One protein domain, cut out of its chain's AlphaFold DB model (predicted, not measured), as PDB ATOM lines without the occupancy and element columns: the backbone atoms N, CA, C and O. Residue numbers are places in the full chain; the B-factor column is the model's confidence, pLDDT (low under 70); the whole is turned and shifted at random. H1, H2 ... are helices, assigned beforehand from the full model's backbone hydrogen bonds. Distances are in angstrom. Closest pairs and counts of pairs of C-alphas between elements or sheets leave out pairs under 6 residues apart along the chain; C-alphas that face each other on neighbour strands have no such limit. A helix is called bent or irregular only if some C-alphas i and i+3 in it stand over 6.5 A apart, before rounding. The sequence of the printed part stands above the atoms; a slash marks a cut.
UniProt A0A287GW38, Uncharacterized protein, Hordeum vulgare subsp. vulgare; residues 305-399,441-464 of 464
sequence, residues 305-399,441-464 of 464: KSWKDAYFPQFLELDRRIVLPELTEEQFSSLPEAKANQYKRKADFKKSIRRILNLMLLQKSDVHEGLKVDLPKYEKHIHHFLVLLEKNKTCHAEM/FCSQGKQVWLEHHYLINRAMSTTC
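Overview. This is residues 305 to 399 and 441 to 464 of the 464 residues of an uncharacterized protein of Hordeum vulgare subsp. vulgare (UniProt A0A287GW38). Two helices, H1 and the far part of H3, residues 350 to 360, lie side by side and run opposite ways; the long helix H4 crosses over this pair at a small distance, and H5 crosses H3 with its last residues. It is a loosely joined set of helices: H4 touches no other helix, the tiny H2 sits beside the first residues of H3, its Phe 332 closest to Ala 340, and residues 441 to 448 of H5 stick out. The printed part has 119 residues with five named helices in the order H1 H2 H3 H4 H5 and no named strand, class all helix. It is only just loose, close to compact, with a radius of gyration of the C-alphas of 16.6 A and spans of 47 by 40 by 29 A.

Arrangement. Start with H4, residues 371 to 399, the longest helix. Find Tyr 378 in it: its C-alpha is 6.8 A from that of Ile 356 in H3, residues 337 to 360, the closest pair of two helices that are close but not clearly touching, at a steep tilt of 60 degrees. H4 is also near H1, residues 305 to 321. H1 and H3 touch, the closest C-alphas being those of Lys 308 and Met 360, 5.0 A apart, at a shallow tilt of 30 degrees, opposite ways; H3 does so with residues 350 to 360 alone. Look next at H5, residues 441 to 461: its residues 457 to 461 alone touch residues 342 to 346 of H3, about perpendicular at 87 degrees, with the C-alphas of Arg 345 and Met 460 closest at 7.1 A. H5 is close but not clearly touching to H4, the closest C-alphas being those of Asn 392 and Leu 455, 6.9 A apart. H2, residues 329 to 333, is close but not clearly touching to H3, with the C-alphas of Phe 332 and Ala 340 closest at 6.6 A, and apart from H4 and H5. Each O i to N i+4 pair is within hydrogen-bond range in H2, H3 and H5, against 11 of 13 in H1 and 23 of 25 in H4.

Along the chain. Find C-alpha 371 at (-159.479, -16.935, -152.558); from there H4 runs 41.9 A to C-alpha 399 at (-120.356, -18.235, -167.384). It is only just irregular, with C-alphas 373 and 376 7.0 A apart. H3 measures 34.7 A, H5 29.7 A and H2 6.1 A. H1 begins at C-alpha 305, (-151.602, -5.764, -155.037), and measures 23.6 A; it is irregular, C-alphas 310 and 313 being 8.1 A apart, with a kink of 62 degrees near residue 312.

Size, cuts and confidence. The two C-alphas farthest apart, those of Glu 369 and Phe 441, are 51.5 A apart. Residues 400 to 440 are not printed, and C-alphas 399 and 441 stand 19.5 A apart across the cut. Of the links printed whole, H2 to H3 is tight, and H1 to H2 and H3 to H4 are short. The mean pLDDT of the printed part is 75.3; look for values under 70 at residues 391 to 399 and 441 to 464.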
ATOM      1  N   LYS A 305    -152.189  -7.015-154.559       95.38
ATOM      2  CA  LYS A 305    -151.602  -5.764-155.037       95.38
ATOM      3  C   LYS A 305    -150.108  -5.695-154.729       95.38
ATOM      4  O   LYS A 305    -149.337  -5.371-155.623       95.38
ATOM      5  N   SER A 306    -149.675  -6.085-153.528       96.31
ATOM      6  CA  SER A 306    -148.245  -6.102-153.198       96.31
ATOM      7  C   SER A 306    -147.452  -7.066-154.091       96.31
ATOM      8  O   SER A 306    -146.352  -6.735-154.529       96.31
ATOM      9  N   TRP A 307    -148.021  -8.223-154.453       96.50
ATOM     10  CA  TRP A 307    -147.407  -9.129-155.429       96.50
ATOM     11  C   TRP A 307    -147.363  -8.552-156.839       96.50
ATOM     12  O   TRP A 307    -146.359  -8.725-157.533       96.50
ATOM     13  N   LYS A 308    -148.436  -7.882-157.266       96.25
ATOM     14  CA  LYS A 308    -148.482  -7.187-158.553       96.25
ATOM     15  C   LYS A 308    -147.364  -6.145-158.622       96.25
ATOM     16  O   LYS A 308    -146.548  -6.190-159.537       96.25
ATOM     17  N   ASP A 309    -147.285  -5.269-157.631       95.81
ATOM     18  CA  ASP A 309    -146.334  -4.159-157.618       95.81
ATOM     19  C   ASP A 309    -144.876  -4.659-157.557       95.81
ATOM     20  O   ASP A 309    -144.005  -4.110-158.228       95.81
ATOM     21  N   ALA A 310    -144.608  -5.750-156.828       94.94
ATOM     22  CA  ALA A 310    -143.258  -6.301-156.685       94.94
ATOM     23  C   ALA A 310    -142.803  -7.194-157.859       94.94
ATOM     24  O   ALA A 310    -141.625  -7.191-158.233       94.94
ATOM     25  N   TYR A 311    -143.704  -8.002-158.428       94.56
ATOM     26  CA  TYR A 311    -143.310  -9.138-159.272       94.56
ATOM     27  C   TYR A 311    -143.950  -9.161-160.659       94.56
ATOM     28  O   TYR A 311    -143.475  -9.910-161.517       94.56
ATOM     29  N   PHE A 312    -144.970  -8.344-160.936       94.62
ATOM     30  CA  PHE A 312    -145.693  -8.400-162.211       94.62
ATOM     31  C   PHE A 312    -144.785  -8.297-163.453       94.62
ATOM     32  O   PHE A 312    -144.933  -9.140-164.344       94.62
ATOM     33  N   PRO A 313    -143.792  -7.380-163.528       92.06
ATOM     34  CA  PRO A 313    -142.899  -7.308-164.688       92.06
ATOM     35  C   PRO A 313    -142.109  -8.603-164.920       92.06
ATOM     36  O   PRO A 313    -141.949  -9.037-166.059       92.06
ATOM     37  N   GLN A 314    -141.670  -9.260-163.841       89.62
ATOM     38  CA  GLN A 314    -140.879 -10.493-163.901       89.62
ATOM     39  C   GLN A 314    -141.717 -11.666-164.425       89.62
ATOM     40  O   GLN A 314    -141.254 -12.447-165.256       89.62
ATOM     41  N   PHE A 315    -142.975 -11.772-163.984       91.06
ATOM     42  CA  PHE A 315    -143.901 -12.802-164.462       91.06
ATOM     43  C   PHE A 315    -144.354 -12.558-165.901       91.06
ATOM     44  O   PHE A 315    -144.474 -13.514-166.670       91.06
ATOM     45  N   LEU A 316    -144.565 -11.298-166.288       91.56
ATOM     46  CA  LEU A 316    -144.916 -10.942-167.660       91.56
ATOM     47  C   LEU A 316    -143.777 -11.290-168.623       91.56
ATOM     48  O   LEU A 316    -144.004 -11.849-169.696       91.56
ATOM     49  N   GLU A 317    -142.540 -10.993-168.230       89.19
ATOM     50  CA  GLU A 317    -141.363 -11.380-168.995       89.19
ATOM     51  C   GLU A 317    -141.228 -12.908-169.090       89.19
ATOM     52  O   GLU A 317    -140.938 -13.443-170.162       89.19
ATOM     53  N   LEU A 318    -141.495 -13.626-167.997       85.38
ATOM     54  CA  LEU A 318    -141.443 -15.084-167.978       85.38
ATOM     55  C   LEU A 318    -142.491 -15.719-168.915       85.38
ATOM     56  O   LEU A 318    -142.135 -16.631-169.662       85.38
ATOM     57  N   ASP A 319    -143.735 -15.218-168.954       89.00
ATOM     58  CA  ASP A 319    -144.760 -15.694-169.907       89.00
ATOM     59  C   ASP A 319    -144.334 -15.469-171.366       89.00
ATOM     60  O   ASP A 319    -144.492 -16.367-172.199       89.00
ATOM     61  N   ARG A 320    -143.738 -14.303-171.664       87.06
ATOM     62  CA  ARG A 320    -143.234 -13.962-173.007       87.06
ATOM     63  C   ARG A 320    -142.089 -14.868-173.447       87.06
ATOM     64  O   ARG A 320    -142.037 -15.270-174.606       87.06
ATOM     65  N   ARG A 321    -141.178 -15.200-172.530       81.69
ATOM     66  CA  ARG A 321    -140.011 -16.050-172.815       81.69
ATOM     67  C   ARG A 321    -140.398 -17.500-173.110       81.69
ATOM     68  O   ARG A 321    -139.691 -18.184-173.847       81.69
ATOM     69  N   ILE A 322    -141.504 -17.993-172.552       81.62
ATOM     70  CA  ILE A 322    -141.958 -19.363-172.805       81.62
ATOM     71  C   ILE A 322    -142.782 -19.391-174.086       81.62
ATOM     72  O   ILE A 322    -143.995 -19.170-174.087       81.62
ATOM     73  N   VAL A 323    -142.134 -19.727-175.194       80.94
ATOM     74  CA  VAL A 323    -142.831 -19.978-176.456       80.94
ATOM     75  C   VAL A 323    -143.301 -21.430-176.502       80.94
ATOM     76  O   VAL A 323    -142.515 -22.364-176.342       80.94
ATOM     77  N   LEU A 324    -144.608 -21.603-176.697       83.44
ATOM     78  CA  LEU A 324    -145.231 -22.890-176.979       83.44
ATOM     79  C   LEU A 324    -145.582 -22.909-178.464       83.44
ATOM     80  O   LEU A 324    -146.380 -22.068-178.878       83.44
ATOM     81  N   PRO A 325    -144.993 -23.817-179.254       80.19
ATOM     82  CA  PRO A 325    -145.452 -24.067-180.610       80.19
ATOM     83  C   PRO A 325    -146.914 -24.511-180.586       80.19
ATOM     84  O   PRO A 325    -147.281 -25.348-179.762       80.19
ATOM     85  N   GLU A 326    -147.738 -23.981-181.481       81.75
ATOM     86  CA  GLU A 326    -149.069 -24.540-181.700       81.75
ATOM     87  C   GLU A 326    -148.904 -25.873-182.427       81.75
ATOM     88  O   GLU A 326    -148.402 -25.927-183.547       81.75
ATOM     89  N   LEU A 327    -149.258 -26.956-181.739       83.00
ATOM     90  CA  LEU A 327    -149.217 -28.310-182.275       83.00
ATOM     91  C   LEU A 327    -150.642 -28.827-182.390       83.00
ATOM     92  O   LEU A 327    -151.419 -28.718-181.437       83.00
ATOM     93  N   THR A 328    -150.968 -29.428-183.532       86.88
ATOM     94  CA  THR A 328    -152.197 -30.214-183.658       86.88
ATOM     95  C   THR A 328    -152.088 -31.499-182.834       86.88
ATOM     96  O   THR A 328    -150.993 -31.930-182.461       86.88
ATOM     97  N   GLU A 329    -153.220 -32.136-182.534       84.12
ATOM     98  CA  GLU A 329    -153.253 -33.383-181.754       84.12
ATOM     99  C   GLU A 329    -152.438 -34.507-182.414       84.12
ATOM    100  O   GLU A 329    -151.706 -35.238-181.744       84.12
ATOM    101  N   GLU A 330    -152.487 -34.582-183.740       85.56
ATOM    102  CA  GLU A 330    -151.721 -35.525-184.559       85.56
ATOM    103  C   GLU A 330    -150.215 -35.254-184.462       85.56
ATOM    104  O   GLU A 330    -149.426 -36.164-184.199       85.56
ATOM    105  N   GLN A 331    -149.806 -33.986-184.590       85.56
ATOM    106  CA  GLN A 331    -148.406 -33.585-184.446       85.56
ATOM    107  C   GLN A 331    -147.898 -33.876-183.038       85.56
ATOM    108  O   GLN A 331    -146.801 -34.408-182.880       85.56
ATOM    109  N   PHE A 332    -148.703 -33.589-182.016       85.88
ATOM    110  CA  PHE A 332    -148.351 -33.883-180.636       85.88
ATOM    111  C   PHE A 332    -148.199 -35.392-180.389       85.88
ATOM    112  O   PHE A 332    -147.234 -35.812-179.750       85.88
ATOM    113  N   SER A 333    -149.105 -36.205-180.935       86.25
ATOM    114  CA  SER A 333    -149.082 -37.670-180.810       86.25
ATOM    115  C   SER A 333    -147.917 -38.313-181.567       86.25
ATOM    116  O   SER A 333    -147.422 -39.358-181.158       86.25
ATOM    117  N   SER A 334    -147.438 -37.667-182.635       89.31
ATOM    118  CA  SER A 334    -146.263 -38.105-183.398       89.31
ATOM    119  C   SER A 334    -144.921 -37.796-182.718       89.31
ATOM    120  O   SER A 334    -143.876 -38.288-183.151       89.31
ATOM    121  N   LEU A 335    -144.909 -36.974-181.660       87.25
ATOM    122  CA  LEU A 335    -143.668 -36.603-180.991       87.25
ATOM    123  C   LEU A 335    -143.078 -37.781-180.202       87.25
ATOM    124  O   LEU A 335    -143.798 -38.481-179.489       87.25
ATOM    125  N   PRO A 336    -141.740 -37.930-180.200       91.50
ATOM    126  CA  PRO A 336    -141.066 -38.814-179.259       91.50
ATOM    127  C   PRO A 336    -141.464 -38.484-177.816       91.50
ATOM    128  O   PRO A 336    -141.530 -37.307-177.450       91.50
ATOM    129  N   GLU A 337    -141.641 -39.505-176.974       87.19
ATOM    130  CA  GLU A 337    -142.152 -39.359-175.601       87.19
ATOM    131  C   GLU A 337    -141.401 -38.285-174.793       87.19
ATOM    132  O   GLU A 337    -142.014 -37.460-174.115       87.19
ATOM    133  N   ALA A 338    -140.072 -38.226-174.916       81.81
ATOM    134  CA  ALA A 338    -139.255 -37.214-174.246       81.81
ATOM    135  C   ALA A 338    -139.627 -35.776-174.663       81.81
ATOM    136  O   ALA A 338    -139.739 -34.895-173.809       81.81
ATOM    137  N   LYS A 339    -139.865 -35.541-175.961       83.06
ATOM    138  CA  LYS A 339    -140.268 -34.230-176.497       83.06
ATOM    139  C   LYS A 339    -141.720 -33.903-176.145       83.06
ATOM    140  O   LYS A 339    -142.006 -32.772-175.762       83.06
ATOM    141  N   ALA A 340    -142.615 -34.889-176.203       84.38
ATOM    142  CA  ALA A 340    -144.010 -34.732-175.792       84.38
ATOM    143  C   ALA A 340    -144.118 -34.361-174.300       84.38
ATOM    144  O   ALA A 340    -144.828 -33.424-173.931       84.38
ATOM    145  N   ASN A 341    -143.353 -35.034-173.437       85.00
ATOM    146  CA  ASN A 341    -143.287 -34.731-172.007       85.00
ATOM    147  C   ASN A 341    -142.672 -33.353-171.735       85.00
ATOM    148  O   ASN A 341    -143.168 -32.618-170.881       85.00
ATOM    149  N   GLN A 342    -141.629 -32.967-172.474       81.62
ATOM    150  CA  GLN A 342    -141.047 -31.628-172.385       81.62
ATOM    151  C   GLN A 342    -142.056 -30.539-172.774       81.62
ATOM    152  O   GLN A 342    -142.158 -29.521-172.088       81.62
ATOM    153  N   TYR A 343    -142.823 -30.758-173.843       87.94
ATOM    154  CA  TYR A 343    -143.887 -29.849-174.259       87.94
ATOM    155  C   TYR A 343    -144.985 -29.737-173.194       87.94
ATOM    156  O   TYR A 343    -145.348 -28.624-172.819       87.94
ATOM    157  N   LYS A 344    -145.458 -30.865-172.637       87.25
ATOM    158  CA  LYS A 344    -146.441 -30.869-171.536       87.25
ATOM    159  C   LYS A 344    -145.953 -30.046-170.345       87.25
ATOM    160  O   LYS A 344    -146.653 -29.141-169.905       87.25
ATOM    161  N   ARG A 345    -144.710 -30.267-169.896       84.38
ATOM    162  CA  ARG A 345    -144.107 -29.486-168.801       84.38
ATOM    163  C   ARG A 345    -144.068 -27.991-169.108       84.38
ATOM    164  O   ARG A 345    -144.438 -27.190-168.257       84.38
ATOM    165  N   LYS A 346    -143.667 -27.607-170.326       84.12
ATOM    166  CA  LYS A 346    -143.702 -26.204-170.772       84.12
ATOM    167  C   LYS A 346    -145.101 -25.613-170.721       84.12
ATOM    168  O   LYS A 346    -145.267 -24.482-170.266       84.12
ATOM    169  N   ALA A 347    -146.087 -26.366-171.194       87.75
ATOM    170  CA  ALA A 347    -147.475 -25.939-171.218       87.75
ATOM    171  C   ALA A 347    -148.011 -25.725-169.799       87.75
ATOM    172  O   ALA A 347    -148.596 -24.678-169.518       87.75
ATOM    173  N   ASP A 348    -147.727 -26.654-168.889       86.06
ATOM    174  CA  ASP A 348    -148.121 -26.568-167.482       86.06
ATOM    175  C   ASP A 348    -147.443 -25.396-166.760       86.06
ATOM    176  O   ASP A 348    -148.084 -24.660-165.997       86.06
ATOM    177  N   PHE A 349    -146.160 -25.169-167.043       86.12
ATOM    178  CA  PHE A 349    -145.395 -24.055-166.492       86.12
ATOM    179  C   PHE A 349    -145.959 -22.710-166.969       86.12
ATOM    180  O   PHE A 349    -146.285 -21.846-166.152       86.12
ATOM    181  N   LYS A 350    -146.199 -22.564-168.281       89.25
ATOM    182  CA  LYS A 350    -146.823 -21.364-168.859       89.25
ATOM    183  C   LYS A 350    -148.227 -21.123-168.304       89.25
ATOM    184  O   LYS A 350    -148.576 -20.001-167.945       89.25
ATOM    185  N   LYS A 351    -149.031 -22.180-168.169       91.19
ATOM    186  CA  LYS A 351    -150.376 -22.109-167.580       91.19
ATOM    187  C   LYS A 351    -150.338 -21.617-166.133       91.19
ATOM    188  O   LYS A 351    -151.193 -20.829-165.734       91.19
ATOM    189  N   SER A 352    -149.348 -22.049-165.356       89.44
ATOM    190  CA  SER A 352    -149.172 -21.633-163.961       89.44
ATOM    191  C   SER A 352    -148.777 -20.159-163.840       89.44
ATOM    192  O   SER A 352    -149.346 -19.444-163.019       89.44
ATOM    193  N   ILE A 353    -147.890 -19.674-164.713       91.38
ATOM    194  CA  ILE A 353    -147.525 -18.249-164.792       91.38
ATOM    195  C   ILE A 353    -148.741 -17.391-165.139       91.38
ATOM    196  O   ILE A 353    -149.009 -16.402-164.466       91.38
ATOM    197  N   ARG A 354    -149.529 -17.801-166.140       93.81
ATOM    198  CA  ARG A 354    -150.750 -17.082-166.535       93.81
ATOM    199  C   ARG A 354    -151.784 -17.013-165.420       93.81
ATOM    200  O   ARG A 354    -152.417 -15.981-165.248       93.81
ATOM    201  N   ARG A 355    -151.931 -18.077-164.627       93.19
ATOM    202  CA  ARG A 355    -152.805 -18.063-163.442       93.19
ATOM    203  C   ARG A 355    -152.363 -17.016-162.420       93.19
ATOM    204  O   ARG A 355    -153.212 -16.311-161.889       93.19
ATOM    205  N   ILE A 356    -151.058 -16.890-162.178       94.62
ATOM    206  CA  ILE A 356    -150.502 -15.868-161.279       94.62
ATOM    207  C   ILE A 356    -150.707 -14.463-161.853       94.62
ATOM    208  O   ILE A 356    -151.137 -13.573-161.129       94.62
ATOM    209  N   LEU A 357    -150.457 -14.264-163.150       95.75
ATOM    210  CA  LEU A 357    -150.693 -12.976-163.809       95.75
ATOM    211  C   LEU A 357    -152.163 -12.557-163.725       95.75
ATOM    212  O   LEU A 357    -152.450 -11.422-163.359       95.75
ATOM    213  N   ASN A 358    -153.092 -13.477-163.988       95.25
ATOM    214  CA  ASN A 358    -154.525 -13.208-163.870       95.25
ATOM    215  C   ASN A 358    -154.919 -12.856-162.432       95.25
ATOM    216  O   ASN A 358    -155.711 -11.941-162.230       95.25
ATOM    217  N   LEU A 359    -154.334 -13.531-161.435       95.06
ATOM    218  CA  LEU A 359    -154.523 -13.175-160.030       95.06
ATOM    219  C   LEU A 359    -154.020 -11.757-159.734       95.06
ATOM    220  O   LEU A 359    -154.719 -10.989-159.093       95.06
ATOM    221  N   MET A 360    -152.832 -11.385-160.214       94.88
ATOM    222  CA  MET A 360    -152.270 -10.039-160.019       94.88
ATOM    223  C   MET A 360    -153.082  -8.939-160.725       94.88
ATOM    224  O   MET A 360    -152.988  -7.770-160.354       94.88
ATOM    225  N   LEU A 361    -153.860  -9.290-161.751       94.31
ATOM    226  CA  LEU A 361    -154.730  -8.372-162.491       94.31
ATOM    227  C   LEU A 361    -156.166  -8.318-161.958       94.31
ATOM    228  O   LEU A 361    -156.969  -7.555-162.492       94.31
ATOM    229  N   LEU A 362    -156.487  -9.097-160.922       93.88
ATOM    230  CA  LEU A 362    -157.830  -9.163-160.360       93.88
ATOM    231  C   LEU A 362    -158.275  -7.782-159.851       93.88
ATOM    232  O   LEU A 362    -157.523  -7.100-159.148       93.88
ATOM    233  N   GLN A 363    -159.496  -7.365-160.188       92.31
ATOM    234  CA  GLN A 363    -160.059  -6.134-159.638       92.31
ATOM    235  C   GLN A 363    -160.569  -6.375-158.219       92.31
ATOM    236  O   GLN A 363    -160.956  -7.486-157.855       92.31
ATOM    237  N   LYS A 364    -160.614  -5.311-157.408       89.00
ATOM    238  CA  LYS A 364    -161.110  -5.390-156.028       89.00
ATOM    239  C   LYS A 364    -162.528  -5.964-155.970       89.00
ATOM    240  O   LYS A 364    -162.817  -6.732-155.062       89.00
ATOM    241  N   SER A 365    -163.394  -5.642-156.934       87.38
ATOM    242  CA  SER A 365    -164.760  -6.180-157.033       87.38
ATOM    243  C   SER A 365    -164.801  -7.705-157.112       87.38
ATOM    244  O   SER A 365    -165.686  -8.309-156.510       87.38
ATOM    245  N   ASP A 366    -163.813  -8.313-157.764       89.69
ATOM    246  CA  ASP A 366    -163.799  -9.734-158.128       89.69
ATOM    247  C   ASP A 366    -163.128 -10.610-157.056       89.69
ATOM    248  O   ASP A 366    -163.135 -11.843-157.128       89.69
ATOM    249  N   VAL A 367    -162.556  -9.976-156.027       90.50
ATOM    250  CA  VAL A 367    -162.054 -10.672-154.842       90.50
ATOM    251  C   VAL A 367    -163.234 -11.267-154.074       90.50
ATOM    252  O   VAL A 367    -164.187 -10.569-153.715       90.50
ATOM    253  N   HIS A 368    -163.139 -12.563-153.793       87.69
ATOM    254  CA  HIS A 368    -164.101 -13.328-153.008       87.69
ATOM    255  C   HIS A 368    -163.376 -14.095-151.898       87.69
ATOM    256  O   HIS A 368    -162.192 -14.419-152.019       87.69
ATOM    257  N   GLU A 369    -164.093 -14.419-150.823       83.94
ATOM    258  CA  GLU A 369    -163.528 -15.034-149.615       83.94
ATOM    259  C   GLU A 369    -162.838 -16.385-149.875       83.94
ATOM    260  O   GLU A 369    -161.797 -16.677-149.283       83.94
ATOM    261  N   GLY A 370    -163.344 -17.176-150.828       84.94
ATOM    262  CA  GLY A 370    -162.747 -18.460-151.222       84.94
ATOM    263  C   GLY A 370    -161.280 -18.354-151.663       84.94
ATOM    264  O   GLY A 370    -160.505 -19.290-151.466       84.94
ATOM    265  N   LEU A 371    -160.859 -17.184-152.153       88.75
ATOM    266  CA  LEU A 371    -159.479 -16.935-152.558       88.75
ATOM    267  C   LEU A 371    -158.495 -17.022-151.384       88.75
ATOM    268  O   LEU A 371    -157.334 -17.381-151.589       88.75
ATOM    269  N   LYS A 372    -158.954 -16.773-150.148       88.50
ATOM    270  CA  LYS A 372    -158.142 -16.887-148.925       88.50
ATOM    271  C   LYS A 372    -157.490 -18.262-148.789       88.50
ATOM    272  O   LYS A 372    -156.339 -18.363-148.372       88.50
ATOM    273  N   VAL A 373    -158.209 -19.315-149.172       90.00
ATOM    274  CA  VAL A 373    -157.737 -20.706-149.093       90.00
ATOM    275  C   VAL A 373    -156.639 -20.985-150.124       90.00
ATOM    276  O   VAL A 373    -155.744 -21.799-149.887       90.00
ATOM    277  N   ASP A 374    -156.674 -20.292-151.262       88.62
ATOM    278  CA  ASP A 374    -155.734 -20.494-152.362       88.62
ATOM    279  C   ASP A 374    -154.529 -19.546-152.325       88.62
ATOM    280  O   ASP A 374    -153.488 -19.873-152.900       88.62
ATOM    281  N   LEU A 375    -154.613 -18.418-151.614       91.25
ATOM    282  CA  LEU A 375    -153.519 -17.452-151.436       91.25
ATOM    283  C   LEU A 375    -152.178 -18.110-151.056       91.25
ATOM    284  O   LEU A 375    -151.189 -17.835-151.739       91.25
ATOM    285  N   PRO A 376    -152.103 -19.024-150.067       92.31
ATOM    286  CA  PRO A 376    -150.849 -19.703-149.735       92.31
ATOM    287  C   PRO A 376    -150.279 -20.542-150.889       92.31
ATOM    288  O   PRO A 376    -149.062 -20.659-151.042       92.31
ATOM    289  N   LYS A 377    -151.141 -21.123-151.737       90.81
ATOM    290  CA  LYS A 377    -150.702 -21.884-152.919       90.81
ATOM    291  C   LYS A 377    -150.093 -20.949-153.960       90.81
ATOM    292  O   LYS A 377    -149.053 -21.270-154.532       90.81
ATOM    293  N   TYR A 378    -150.720 -19.795-154.189       92.31
ATOM    294  CA  TYR A 378    -150.184 -18.772-155.084       92.31
ATOM    295  C   TYR A 378    -148.863 -18.211-154.578       92.31
ATOM    296  O   TYR A 378    -147.920 -18.120-155.355       92.31
ATOM    297  N   GLU A 379    -148.754 -17.935-153.283       93.44
ATOM    298  CA  GLU A 379    -147.519 -17.475-152.651       93.44
ATOM    299  C   GLU A 379    -146.372 -18.472-152.853       93.44
ATOM    300  O   GLU A 379    -145.288 -18.103-153.309       93.44
ATOM    301  N   LYS A 380    -146.638 -19.764-152.618       91.44
ATOM    302  CA  LYS A 380    -145.666 -20.836-152.856       91.44
ATOM    303  C   LYS A 380    -145.233 -20.900-154.320       91.44
ATOM    304  O   LYS A 380    -144.043 -21.055-154.595       91.44
ATOM    305  N   HIS A 381    -146.171 -20.783-155.260       87.19
ATOM    306  CA  HIS A 381    -145.829 -20.755-156.679       87.19
ATOM    307  C   HIS A 381    -145.010 -19.514-157.032       87.19
ATOM    308  O   HIS A 381    -143.987 -19.652-157.696       87.19
ATOM    309  N   ILE A 382    -145.403 -18.331-156.551       92.50
ATOM    310  CA  ILE A 382    -144.679 -17.079-156.789       92.50
ATOM    311  C   ILE A 382    -143.229 -17.225-156.332       92.50
ATOM    312  O   ILE A 382    -142.313 -17.021-157.126       92.50
ATOM    313  N   HIS A 383    -143.018 -17.676-155.095       91.12
ATOM    314  CA  HIS A 383    -141.683 -17.894-154.555       91.12
ATOM    315  C   HIS A 383    -140.885 -18.922-155.370       91.12
ATOM    316  O   HIS A 383    -139.728 -18.680-155.706       91.12
ATOM    317  N   HIS A 384    -141.509 -20.037-155.764       86.44
ATOM    318  CA  HIS A 384    -140.860 -21.046-156.602       86.44
ATOM    319  C   HIS A 384    -140.351 -20.462-157.930       86.44
ATOM    320  O   HIS A 384    -139.204 -20.699-158.307       86.44
ATOM    321  N   PHE A 385    -141.163 -19.658-158.623       86.69
ATOM    322  CA  PHE A 385    -140.749 -19.010-159.870       86.69
ATOM    323  C   PHE A 385    -139.657 -17.957-159.656       86.69
ATOM    324  O   PHE A 385    -138.742 -17.871-160.474       86.69
ATOM    325  N   LEU A 386    -139.704 -17.193-158.561       87.19
ATOM    326  CA  LEU A 386    -138.660 -16.218-158.230       87.19
ATOM    327  C   LEU A 386    -137.307 -16.901-157.993       87.19
ATOM    328  O   LEU A 386    -136.307 -16.482-158.570       87.19
ATOM    329  N   VAL A 387    -137.285 -18.013-157.250       84.88
ATOM    330  CA  VAL A 387    -136.068 -18.819-157.047       84.88
ATOM    331  C   VAL A 387    -135.528 -19.359-158.376       84.88
ATOM    332  O   VAL A 387    -134.317 -19.376-158.599       84.88
ATOM    333  N   LEU A 388    -136.403 -19.794-159.289       79.69
ATOM    334  CA  LEU A 388    -135.984 -20.229-160.626       79.69
ATOM    335  C   LEU A 388    -135.386 -19.079-161.449       79.69
ATOM    336  O   LEU A 388    -134.395 -19.276-162.152       79.69
ATOM    337  N   LEU A 389    -135.967 -17.882-161.372       78.25
ATOM    338  CA  LEU A 389    -135.446 -16.692-162.046       78.25
ATOM    339  C   LEU A 389    -134.075 -16.285-161.500       78.25
ATOM    340  O   LEU A 389    -133.189 -15.951-162.284       78.25
ATOM    341  N   GLU A 390    -133.887 -16.341-160.185       78.81
ATOM    342  CA  GLU A 390    -132.624 -16.014-159.524       78.81
ATOM    343  C   GLU A 390    -131.511 -16.994-159.909       78.81
ATOM    344  O   GLU A 390    -130.463 -16.565-160.384       78.81
ATOM    345  N   LYS A 391    -131.775 -18.307-159.852       69.12
ATOM    346  CA  LYS A 391    -130.815 -19.339-160.287       69.12
ATOM    347  C   LYS A 391    -130.354 -19.148-161.732       69.12
ATOM    348  O   LYS A 391    -129.176 -19.322-162.032       69.12
ATOM    349  N   ASN A 392    -131.261 -18.746-162.623       63.75
ATOM    350  CA  ASN A 392    -130.910 -18.461-164.014       63.75
ATOM    351  C   ASN A 392    -129.984 -17.240-164.153       63.75
ATOM    352  O   ASN A 392    -129.118 -17.241-165.025       63.75
ATOM    353  N   LYS A 393    -130.131 -16.213-163.303       66.31
ATOM    354  CA  LYS A 393    -129.236 -15.043-163.301       66.31
ATOM    355  C   LYS A 393    -127.831 -15.417-162.819       66.31
ATOM    356  O   LYS A 393    -126.858 -14.990-163.435       66.31
ATOM    357  N   THR A 394    -127.718 -16.241-161.777       57.00
ATOM    358  CA  THR A 394    -126.422 -16.648-161.205       57.00
ATOM    359  C   THR A 394    -125.626 -17.541-162.157       57.00
ATOM    360  O   THR A 394    -124.446 -17.284-162.379       57.00
ATOM    361  N   CYS A 395    -126.272 -18.505-162.826       45.03
ATOM    362  CA  CYS A 395    -125.601 -19.325-163.845       45.03
ATOM    363  C   CYS A 395    -125.100 -18.493-165.039       45.03
ATOM    364  O   CYS A 395    -124.059 -18.802-165.613       45.03
ATOM    365  N   HIS A 396    -125.814 -17.425-165.407       48.25
ATOM    366  CA  HIS A 396    -125.385 -16.526-166.478       48.25
ATOM    367  C   HIS A 396    -124.206 -15.640-166.042       48.25
ATOM    368  O   HIS A 396    -123.319 -15.358-166.842       48.25
ATOM    369  N   ALA A 397    -124.159 -15.213-164.776       47.69
ATOM    370  CA  ALA A 397    -123.038 -14.442-164.241       47.69
ATOM    371  C   ALA A 397    -121.738 -15.266-164.198       47.69
ATOM    372  O   ALA A 397    -120.713 -14.779-164.662       47.69
ATOM    373  N   GLU A 398    -121.800 -16.517-163.730       43.44
ATOM    374  CA  GLU A 398    -120.639 -17.418-163.622       43.44
ATOM    375  C   GLU A 398    -120.027 -17.790-164.984       43.44
ATOM    376  O   GLU A 398    -118.809 -17.891-165.115       43.44
ATOM    377  N   MET A 399    -120.849 -17.944-166.029       42.91
ATOM    378  CA  MET A 399    -120.356 -18.235-167.384       42.91
ATOM    379  C   MET A 399    -119.741 -17.009-168.077       42.91
ATOM    380  O   MET A 399    -118.862 -17.161-168.924       42.91
ATOM    381  N   PHE A 441    -124.271  -9.098-184.507       27.56
ATOM    382  CA  PHE A 441    -125.472  -8.798-183.715       27.56
ATOM    383  C   PHE A 441    -126.600  -9.815-183.946       27.56
ATOM    384  O   PHE A 441    -127.241 -10.254-182.990       27.56
ATOM    385  N   CYS A 442    -126.818 -10.263-185.190       29.39
ATOM    386  CA  CYS A 442    -127.792 -11.322-185.480       29.39
ATOM    387  C   CYS A 442    -127.378 -12.685-184.905       29.39
ATOM    388  O   CYS A 442    -128.245 -13.468-184.511       29.39
ATOM    389  N   SER A 443    -126.076 -12.972-184.838       32.41
ATOM    390  CA  SER A 443    -125.556 -14.224-184.278       32.41
ATOM    391  C   SER A 443    -125.589 -14.212-182.748       32.41
ATOM    392  O   SER A 443    -126.103 -15.160-182.161       32.41
ATOM    393  N   GLN A 444    -125.204 -13.106-182.095       32.28
ATOM    394  CA  GLN A 444    -125.363 -12.928-180.643       32.28
ATOM    395  C   GLN A 444    -126.835 -12.937-180.216       32.28
ATOM    396  O   GLN A 444    -127.179 -13.590-179.233       32.28
ATOM    397  N   GLY A 445    -127.731 -12.308-180.983       26.44
ATOM    398  CA  GLY A 445    -129.171 -12.336-180.711       26.44
ATOM    399  C   GLY A 445    -129.784 -13.740-180.794       26.44
ATOM    400  O   GLY A 445    -130.630 -14.084-179.972       26.44
ATOM    401  N   LYS A 446    -129.329 -14.582-181.736       27.95
ATOM    402  CA  LYS A 446    -129.763 -15.987-181.861       27.95
ATOM    403  C   LYS A 446    -129.163 -16.891-180.783       27.95
ATOM    404  O   LYS A 446    -129.843 -17.799-180.309       27.95
ATOM    405  N   GLN A 447    -127.924 -16.633-180.374       29.22
ATOM    406  CA  GLN A 447    -127.213 -17.426-179.371       29.22
ATOM    407  C   GLN A 447    -127.758 -17.159-177.961       29.22
ATOM    408  O   GLN A 447    -128.062 -18.104-177.244       29.22
ATOM    409  N   VAL A 448    -128.060 -15.901-177.617       32.56
ATOM    410  CA  VAL A 448    -128.759 -15.550-176.364       32.56
ATOM    411  C   VAL A 448    -130.162 -16.175-176.309       32.56
ATOM    412  O   VAL A 448    -130.587 -16.650-175.258       32.56
ATOM    413  N   TRP A 449    -130.864 -16.250-177.445       28.95
ATOM    414  CA  TRP A 449    -132.182 -16.891-177.540       28.95
ATOM    415  C   TRP A 449    -132.136 -18.411-177.322       28.95
ATOM    416  O   TRP A 449    -132.985 -18.966-176.621       28.95
ATOM    417  N   LEU A 450    -131.145 -19.091-177.904       32.06
ATOM    418  CA  LEU A 450    -130.950 -20.537-177.757       32.06
ATOM    419  C   LEU A 450    -130.488 -20.913-176.340       32.06
ATOM    420  O   LEU A 450    -131.017 -21.873-175.774       32.06
ATOM    421  N   GLU A 451    -129.602 -20.122-175.733       35.56
ATOM    422  CA  GLU A 451    -129.088 -20.330-174.370       35.56
ATOM    423  C   GLU A 451    -130.163 -20.085-173.296       35.56
ATOM    424  O   GLU A 451    -130.349 -20.901-172.390       35.56
ATOM    425  N   HIS A 452    -130.988 -19.038-173.431       41.50
ATOM    426  CA  HIS A 452    -132.115 -18.810-172.513       41.50
ATOM    427  C   HIS A 452    -133.205 -19.884-172.636       41.50
ATOM    428  O   HIS A 452    -133.783 -20.316-171.633       41.50
ATOM    429  N   HIS A 453    -133.488 -20.350-173.856       39.28
ATOM    430  CA  HIS A 453    -134.430 -21.442-174.078       39.28
ATOM    431  C   HIS A 453    -133.884 -22.768-173.520       39.28
ATOM    432  O   HIS A 453    -134.649 -23.559-172.966       39.28
ATOM    433  N   TYR A 454    -132.569 -23.000-173.600       39.47
ATOM    434  CA  TYR A 454    -131.886 -24.138-172.980       39.47
ATOM    435  C   TYR A 454    -131.947 -24.089-171.448       39.47
ATOM    436  O   TYR A 454    -132.234 -25.109-170.831       39.47
ATOM    437  N   LEU A 455    -131.796 -22.918-170.825       45.78
ATOM    438  CA  LEU A 455    -131.864 -22.753-169.366       45.78
ATOM    439  C   LEU A 455    -133.280 -22.901-168.803       45.78
ATOM    440  O   LEU A 455    -133.463 -23.591-167.805       45.78
ATOM    441  N   ILE A 456    -134.301 -22.365-169.481       47.91
ATOM    442  CA  ILE A 456    -135.706 -22.630-169.129       47.91
ATOM    443  C   ILE A 456    -135.991 -24.134-169.255       47.91
ATOM    444  O   ILE A 456    -136.547 -24.743-168.343       47.91
ATOM    445  N   ASN A 457    -135.541 -24.767-170.345       42.91
ATOM    446  CA  ASN A 457    -135.635 -26.216-170.527       42.91
ATOM    447  C   ASN A 457    -134.887 -27.010-169.441       42.91
ATOM    448  O   ASN A 457    -135.414 -28.015-168.974       42.91
ATOM    449  N   ARG A 458    -133.696 -26.568-169.023       41.56
ATOM    450  CA  ARG A 458    -132.855 -27.214-168.006       41.56
ATOM    451  C   ARG A 458    -133.457 -27.067-166.612       41.56
ATOM    452  O   ARG A 458    -133.586 -28.073-165.923       41.56
ATOM    453  N   ALA A 459    -133.933 -25.875-166.256       45.06
ATOM    454  CA  ALA A 459    -134.665 -25.603-165.023       45.06
ATOM    455  C   ALA A 459    -135.941 -26.461-164.908       45.06
ATOM    456  O   ALA A 459    -136.197 -27.038-163.855       45.06
ATOM    457  N   MET A 460    -136.687 -26.637-166.010       45.91
ATOM    458  CA  MET A 460    -137.857 -27.533-166.080       45.91
ATOM    459  C   MET A 460    -137.500 -29.031-166.158       45.91
ATOM    460  O   MET A 460    -138.367 -29.896-165.982       45.91
ATOM    461  N   SER A 461    -136.237 -29.360-166.440       39.03
ATOM    462  CA  SER A 461    -135.739 -30.736-166.475       39.03
ATOM    463  C   SER A 461    -135.167 -31.193-165.127       39.03
ATOM    464  O   SER A 461    -135.108 -32.398-164.900       39.03
ATOM    465  N   THR A 462    -134.780 -30.265-164.242       35.78
ATOM    466  CA  THR A 462    -134.184 -30.543-162.916       35.78
ATOM    467  C   THR A 462    -135.175 -30.604-161.751       35.78
ATOM    468  O   THR A 462    -134.786 -30.989-160.654       35.78
ATOM    469  N   THR A 463    -136.447 -30.265-161.951       33.62
ATOM    470  CA  THR A 463    -137.522 -30.581-160.995       33.62
ATOM    471  C   THR A 463    -137.985 -32.023-161.208       33.62
ATOM    472  O   THR A 463    -138.843 -32.285-162.055       33.62
ATOM    473  N   CYS A 464    -137.359 -32.944-160.473       26.73
ATOM    474  CA  CYS A 464    -137.839 -34.301-160.208       26.73
ATOM    475  C   CYS A 464    -138.439 -34.358-158.805       26.73
ATOM    476  O   CYS A 464    -137.862 -33.702-157.908       26.73
TER     477      CYS A 464